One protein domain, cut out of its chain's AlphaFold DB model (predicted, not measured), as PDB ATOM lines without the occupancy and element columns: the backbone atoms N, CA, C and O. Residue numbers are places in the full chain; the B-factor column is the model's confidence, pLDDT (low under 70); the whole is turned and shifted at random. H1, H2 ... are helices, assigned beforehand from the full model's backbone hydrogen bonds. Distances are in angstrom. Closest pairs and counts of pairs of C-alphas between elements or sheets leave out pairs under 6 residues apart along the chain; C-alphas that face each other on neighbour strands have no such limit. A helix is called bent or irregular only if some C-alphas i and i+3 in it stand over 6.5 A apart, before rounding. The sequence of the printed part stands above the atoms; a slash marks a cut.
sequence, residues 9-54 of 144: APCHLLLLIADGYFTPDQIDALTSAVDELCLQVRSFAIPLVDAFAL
ATOM      1  N   ALA A   9     240.543  18.200  45.646       52.97
ATOM      2  CA  ALA A   9     239.835  19.324  46.237       52.97
ATOM      3  C   ALA A   9     240.821  20.477  46.542       52.97
ATOM      4  O   ALA A   9     241.692  20.321  47.404       52.97
ATOM      5  N   PRO A  10     240.688  21.642  45.884       59.41
ATOM      6  CA  PRO A  10     241.652  22.736  46.002       59.41
ATOM      7  C   PRO A  10     241.675  23.363  47.403       59.41
ATOM      8  O   PRO A  10     242.627  24.056  47.750       59.41
ATOM      9  N   CYS A  11     240.660  23.105  48.234       56.72
ATOM     10  CA  CYS A  11     240.513  23.756  49.533       56.72
ATOM     11  C   CYS A  11     241.630  23.404  50.527       56.72
ATOM     12  O   CYS A  11     242.101  24.293  51.228       56.72
ATOM     13  N   HIS A  12     242.069  22.140  50.599       63.72
ATOM     14  CA  HIS A  12     243.109  21.759  51.563       63.72
ATOM     15  C   HIS A  12     244.504  22.152  51.068       63.72
ATOM     16  O   HIS A  12     245.309  22.662  51.838       63.72
ATOM     17  N   LEU A  13     244.784  21.975  49.770       67.50
ATOM     18  CA  LEU A  13     246.077  22.342  49.189       67.50
ATOM     19  C   LEU A  13     246.343  23.853  49.242       67.50
ATOM     20  O   LEU A  13     247.482  24.263  49.450       67.50
ATOM     21  N   LEU A  14     245.300  24.679  49.114       66.12
ATOM     22  CA  LEU A  14     245.418  26.131  49.250       66.12
ATOM     23  C   LEU A  14     245.906  26.546  50.649       66.12
ATOM     24  O   LEU A  14     246.679  27.495  50.767       66.12
ATOM     25  N   LEU A  15     245.505  25.814  51.694       70.69
ATOM     26  CA  LEU A  15     245.937  26.069  53.070       70.69
ATOM     27  C   LEU A  15     247.444  25.810  53.246       70.69
ATOM     28  O   LEU A  15     248.145  26.609  53.855       70.69
ATOM     29  N   LEU A  16     247.963  24.749  52.619       71.69
ATOM     30  CA  LEU A  16     249.391  24.405  52.645       71.69
ATOM     31  C   LEU A  16     250.287  25.450  51.958       71.69
ATOM     32  O   LEU A  16     251.434  25.630  52.371       71.69
ATOM     33  N   ILE A  17     249.774  26.144  50.934       73.62
ATOM     34  CA  ILE A  17     250.466  27.289  50.315       73.62
ATOM     35  C   ILE A  17     250.409  28.504  51.243       73.62
ATOM     36  O   ILE A  17     251.420  29.177  51.428       73.62
ATOM     37  N   ALA A  18     249.239  28.786  51.825       73.19
ATOM     38  CA  ALA A  18     249.035  29.936  52.707       73.19
ATOM     39  C   ALA A  18     249.922  29.877  53.960       73.19
ATOM     40  O   ALA A  18     250.465  30.900  54.373       73.19
ATOM     41  N   ASP A  19     250.127  28.679  54.507       79.38
ATOM     42  CA  ASP A  19     251.009  28.438  55.651       79.38
ATOM     43  C   ASP A  19     252.506  28.355  55.266       79.38
ATOM     44  O   ASP A  19     253.366  28.201  56.133       79.38
ATOM     45  N   GLY A  20     252.844  28.478  53.975       79.12
ATOM     46  CA  GLY A  20     254.222  28.585  53.481       79.12
ATOM     47  C   GLY A  20     255.022  27.278  53.448       79.12
ATOM     48  O   GLY A  20     256.241  27.321  53.287       79.12
ATOM     49  N   TYR A  21     254.369  26.120  53.586       78.94
ATOM     50  CA  TYR A  21     255.048  24.818  53.598       78.94
ATOM     51  C   TYR A  21     255.472  24.333  52.206       78.94
ATOM     52  O   TYR A  21     256.453  23.599  52.098       78.94
ATOM     53  N   PHE A  22     254.758  24.732  51.150       78.81
ATOM     54  CA  PHE A  22     255.011  24.283  49.778       78.81
ATOM     55  C   PHE A  22     254.981  25.438  48.779       78.81
ATOM     56  O   PHE A  22     254.193  26.376  48.910       78.81
ATOM     57  N   THR A  23     255.820  25.349  47.745       83.38
ATOM     58  CA  THR A  23     255.763  26.258  46.592       83.38
ATOM     59  C   THR A  23     254.704  25.790  45.582       83.38
ATOM     60  O   THR A  23     254.399  24.595  45.526       83.38
ATOM     61  N   PRO A  24     254.137  26.693  44.755       79.50
ATOM     62  CA  PRO A  24     253.139  26.311  43.750       79.50
ATOM     63  C   PRO A  24     253.667  25.254  42.764       79.50
ATOM     64  O   PRO A  24     252.949  24.314  42.436       79.50
ATOM     65  N   ASP A  25     254.944  25.333  42.381       83.19
ATOM     66  CA  ASP A  25     255.565  24.370  41.460       83.19
ATOM     67  C   ASP A  25     255.677  22.958  42.065       83.19
ATOM     68  O   ASP A  25     255.508  21.954  41.373       83.19
ATOM     69  N   GLN A  26     255.938  22.858  43.376       84.31
ATOM     70  CA  GLN A  26     255.987  21.572  44.086       84.31
ATOM     71  C   GLN A  26     254.606  20.922  44.171       84.31
ATOM     72  O   GLN A  26     254.492  19.699  44.154       84.31
ATOM     73  N   ILE A  27     253.562  21.740  44.257       82.56
ATOM     74  CA  ILE A  27     252.178  21.284  44.259       82.56
ATOM     75  C   ILE A  27     251.783  20.728  42.899       82.56
ATOM     76  O   ILE A  27     251.213  19.641  42.847       82.56
ATOM     77  N   ASP A  28     252.129  21.418  41.814       82.88
ATOM     78  CA  ASP A  28     251.868  20.906  40.470       82.88
ATOM     79  C   ASP A  28     252.585  19.555  40.265       82.88
ATOM     80  O   ASP A  28     251.952  18.583  39.845       82.88
ATOM     81  N   ALA A  29     253.848  19.432  40.694       86.56
ATOM     82  CA  ALA A  29     254.586  18.163  40.656       86.56
ATOM     83  C   ALA A  29     253.970  17.060  41.546       86.56
ATOM     84  O   ALA A  29     253.972  15.880  41.185       86.56
ATOM     85  N   LEU A  30     253.422  17.421  42.710       85.06
ATOM     86  CA  LEU A  30     252.724  16.482  43.585       85.06
ATOM     87  C   LEU A  30     251.432  15.979  42.936       85.06
ATOM     88  O   LEU A  30     251.148  14.785  42.995       85.06
ATOM     89  N   THR A  31     250.660  16.863  42.297       83.56
ATOM     90  CA  THR A  31     249.428  16.459  41.607       83.56
ATOM     91  C   THR A  31     249.716  15.498  40.462       83.56
ATOM     92  O   THR A  31     249.064  14.459  40.386       83.56
ATOM     93  N   SER A  32     250.755  15.752  39.658       87.50
ATOM     94  CA  SER A  32     251.151  14.816  38.603       87.50
ATOM     95  C   SER A  32     251.602  13.467  39.165       87.50
ATOM     96  O   SER A  32     251.232  12.430  38.627       87.50
ATOM     97  N   ALA A  33     252.334  13.454  40.285       89.44
ATOM     98  CA  ALA A  33     252.747  12.208  40.933       89.44
ATOM     99  C   ALA A  33     251.554  11.406  41.492       89.44
ATOM    100  O   ALA A  33     251.533  10.177  41.409       89.44
ATOM    101  N   VAL A  34     250.542  12.086  42.044       89.19
ATOM    102  CA  VAL A  34     249.296  11.446  42.498       89.19
ATOM    103  C   VAL A  34     248.525  10.867  41.315       89.19
ATOM    104  O   VAL A  34     248.042   9.740  41.411       89.19
ATOM    105  N   ASP A  35     248.441  11.587  40.199       89.31
ATOM    106  CA  ASP A  35     247.771  11.104  38.989       89.31
ATOM    107  C   ASP A  35     248.473   9.864  38.412       89.31
ATOM    108  O   ASP A  35     247.812   8.879  38.074       89.31
ATOM    109  N   GLU A  36     249.809   9.864  38.374       92.69
ATOM    110  CA  GLU A  36     250.605   8.697  37.978       92.69
ATOM    111  C   GLU A  36     250.348   7.493  38.892       92.69
ATOM    112  O   GLU A  36     250.139   6.375  38.410       92.69
ATOM    113  N   LEU A  37     250.301   7.706  40.210       91.31
ATOM    114  CA  LEU A  37     250.017   6.643  41.170       91.31
ATOM    115  C   LEU A  37     248.580   6.119  41.030       91.31
ATOM    116  O   LEU A  37     248.361   4.907  41.035       91.31
ATOM    117  N   CYS A  38     247.599   7.002  40.842       90.00
ATOM    118  CA  CYS A  38     246.213   6.627  40.564       90.00
ATOM    119  C   CYS A  38     246.104   5.788  39.285       90.00
ATOM    120  O   CYS A  38     245.348   4.813  39.246       90.00
ATOM    121  N   LEU A  39     246.884   6.117  38.251       92.06
ATOM    122  CA  LEU A  39     246.941   5.351  37.007       92.06
ATOM    123  C   LEU A  39     247.502   3.943  37.249       92.06
ATOM    124  O   LEU A  39     246.929   2.969  36.756       92.06
ATOM    125  N   GLN A  40     248.549   3.812  38.067       93.12
ATOM    126  CA  GLN A  40     249.091   2.507  38.463       93.12
ATOM    127  C   GLN A  40     248.056   1.680  39.243       93.12
ATOM    128  O   GLN A  40     247.785   0.530  38.887       93.12
ATOM    129  N   VAL A  41     247.412   2.277  40.253       93.88
ATOM    130  CA  VAL A  41     246.399   1.611  41.092       93.88
ATOM    131  C   VAL A  41     245.180   1.184  40.276       93.88
ATOM    132  O   VAL A  41     244.626   0.114  40.524       93.88
ATOM    133  N   ARG A  42     244.786   1.956  39.254       93.56
ATOM    134  CA  ARG A  42     243.632   1.639  38.396       93.56
ATOM    135  C   ARG A  42     243.735   0.257  37.748       93.56
ATOM    136  O   ARG A  42     242.711  -0.403  37.596       93.56
ATOM    137  N   SER A  43     244.940  -0.199  37.399       92.88
ATOM    138  CA  SER A  43     245.133  -1.533  36.811       92.88
ATOM    139  C   SER A  43     244.833  -2.676  37.792       92.88
ATOM    140  O   SER A  43     244.397  -3.747  37.375       92.88
ATOM    141  N   PHE A  44     244.966  -2.420  39.095       93.50
ATOM    142  CA  PHE A  44     244.691  -3.364  40.179       93.50
ATOM    143  C   PHE A  44     243.372  -3.079  40.910       93.50
ATOM    144  O   PHE A  44     243.089  -3.702  41.929       93.50
ATOM    145  N   ALA A  45     242.537  -2.163  40.411       92.56
ATOM    146  CA  ALA A  45     241.314  -1.766  41.104       92.56
ATOM    147  C   ALA A  45     240.342  -2.942  41.313       92.56
ATOM    148  O   ALA A  45     239.792  -3.092  42.399       92.56
ATOM    149  N   ILE A  46     240.173  -3.806  40.307       89.50
ATOM    150  CA  ILE A  46     239.282  -4.977  40.384       89.50
ATOM    151  C   ILE A  46     239.738  -5.968  41.472       89.50
ATOM    152  O   ILE A  46     238.941  -6.241  42.366       89.50
ATOM    153  N   PRO A  47     240.992  -6.470  41.479       92.19
ATOM    154  CA  PRO A  47     241.432  -7.398  42.522       92.19
ATOM    155  C   PRO A  47     241.492  -6.764  43.920       92.19
ATOM    156  O   PRO A  47     241.280  -7.459  44.906       92.19
ATOM    157  N   LEU A  48     241.746  -5.453  44.033       92.75
ATOM    158  CA  LEU A  48     241.698  -4.758  45.326       92.75
ATOM    159  C   LEU A  48     240.280  -4.710  45.904       92.75
ATOM    160  O   LEU A  48     240.109  -4.876  47.109       92.75
ATOM    161  N   VAL A  49     239.272  -4.491  45.058       89.75
ATOM    162  CA  VAL A  49     237.865  -4.513  45.480       89.75
ATOM    163  C   VAL A  49     237.415  -5.943  45.790       89.75
ATOM    164  O   VAL A  49     236.721  -6.159  46.783       89.75
ATOM    165  N   ASP A  50     237.859  -6.922  45.000       90.25
ATOM    166  CA  ASP A  50     237.557  -8.341  45.220       90.25
ATOM    167  C   ASP A  50     238.169  -8.888  46.525       90.25
ATOM    168  O   ASP A  50     237.565  -9.712  47.209       90.25
ATOM    169  N   ALA A  51     239.320  -8.358  46.962       93.44
ATOM    170  CA  ALA A  51     239.973  -8.763  48.210       93.44
ATOM    171  C   ALA A  51     239.111  -8.553  49.473       93.44
ATOM    172  O   ALA A  51     239.360  -9.194  50.495       93.44
ATOM    173  N   PHE A  52     238.091  -7.688  49.423       89.81
ATOM    174  CA  PHE A  52     237.138  -7.528  50.525       89.81
ATOM    175  C   PHE A  52     236.140  -8.690  50.642       89.81
ATOM    176  O   PHE A  52     235.467  -8.791  51.668       89.81
ATOM    177  N   ALA A  53     236.042  -9.560  49.628       88.31
ATOM    178  CA  ALA A  53     235.187 -10.747  49.596       88.31
ATOM    179  C   ALA A  53     233.728 -10.468  50.020       88.31
ATOM    180  O   ALA A  53     233.094 -11.255  50.730       88.31
ATOM    181  N   LEU A  54     233.190  -9.315  49.607       87.38
ATOM    182  CA  LEU A  54     231.818  -8.922  49.912       87.38
ATOM    183  C   LEU A  54     230.854  -9.716  49.034       87.38
ATOM    184  O   LEU A  54     230.835  -9.564  47.818       87.38
TER     185      LEU A  54
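Overview. This is residues 9 to 54 of the 144 residues of the protein "ACOX domain-containing protein" of Tremella mesenterica (UniProt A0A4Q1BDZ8). One long helix, H2, makes most of the length of an open, drawn-out shape, with a short helix near each of its ends: H1 folds back over the first part of H2 with a gap between them, and H3 follows the far end of H2 after a single linking residue, Phe 44, and leads on beyond that end at an angle to H2. The contacts are few, and residues 28 to 54, most of H2 with H3 and the last residues, stand free of the rest. The printed part has 46 residues with three named helices, in the order H1, H2, H3, and no named strand; the class is all helix. The whole is extended, with a radius of gyration of the C-alphas of 15.3 A, and it is a rod in outline, with spans of 44 by 19 by 13 A.

Arrangement. H1, residues 10 to 18, comes first and is near H2, residues 24 to 43. The two are close but not clearly touching, with 2 pairs of C-alphas within 8 A; their closest C-alphas are those of Ile 17 and Pro 24, 7.2 A apart. Their centres are 16.6 A apart. They run opposite ways at a steep tilt of 36 degrees, only just past shallow. H2 and H3, residues 45 to 50, meet only through their link. H1 and H3 are apart. In H3 every O i to N i+4 pair is within hydrogen-bond range, while in H1 it is 4 of 5 pairs and in H2 15 of 16.

Along the chain. H1 runs from Pro 10, with its C-alpha at (241.652, 22.736, 46.002), to Ala 18, and is 12.3 A long from first to last C-alpha. Residues 19 to 23 follow as a tight link. H2, the longest helix with 20 residues, runs from Pro 24, C-alpha at (253.139, 26.311, 43.750), to Ser 43, over 29.8 A. Phe 44 alone makes the tight link to H3, which runs from Ala 45 to Asp 50, C-alpha at (237.557, -8.341, 45.220), over 8.6 A. None of the three helices is bent.

Size, cuts and confidence. The two C-alphas farthest apart are those of Gly 20, in the link before H2, and Ala 53, after H3, at 43.9 A. The first and last printed C-alphas, those of Ala 9 and Leu 54, are 29.6 A apart. The printed part has no cut and no long link between its helices. The mean pLDDT of the printed part is 83.0. Confidence is low, under 70, at residues 9 to 14; the mean is 67 in H1, 88 in H2 and 91 in H3.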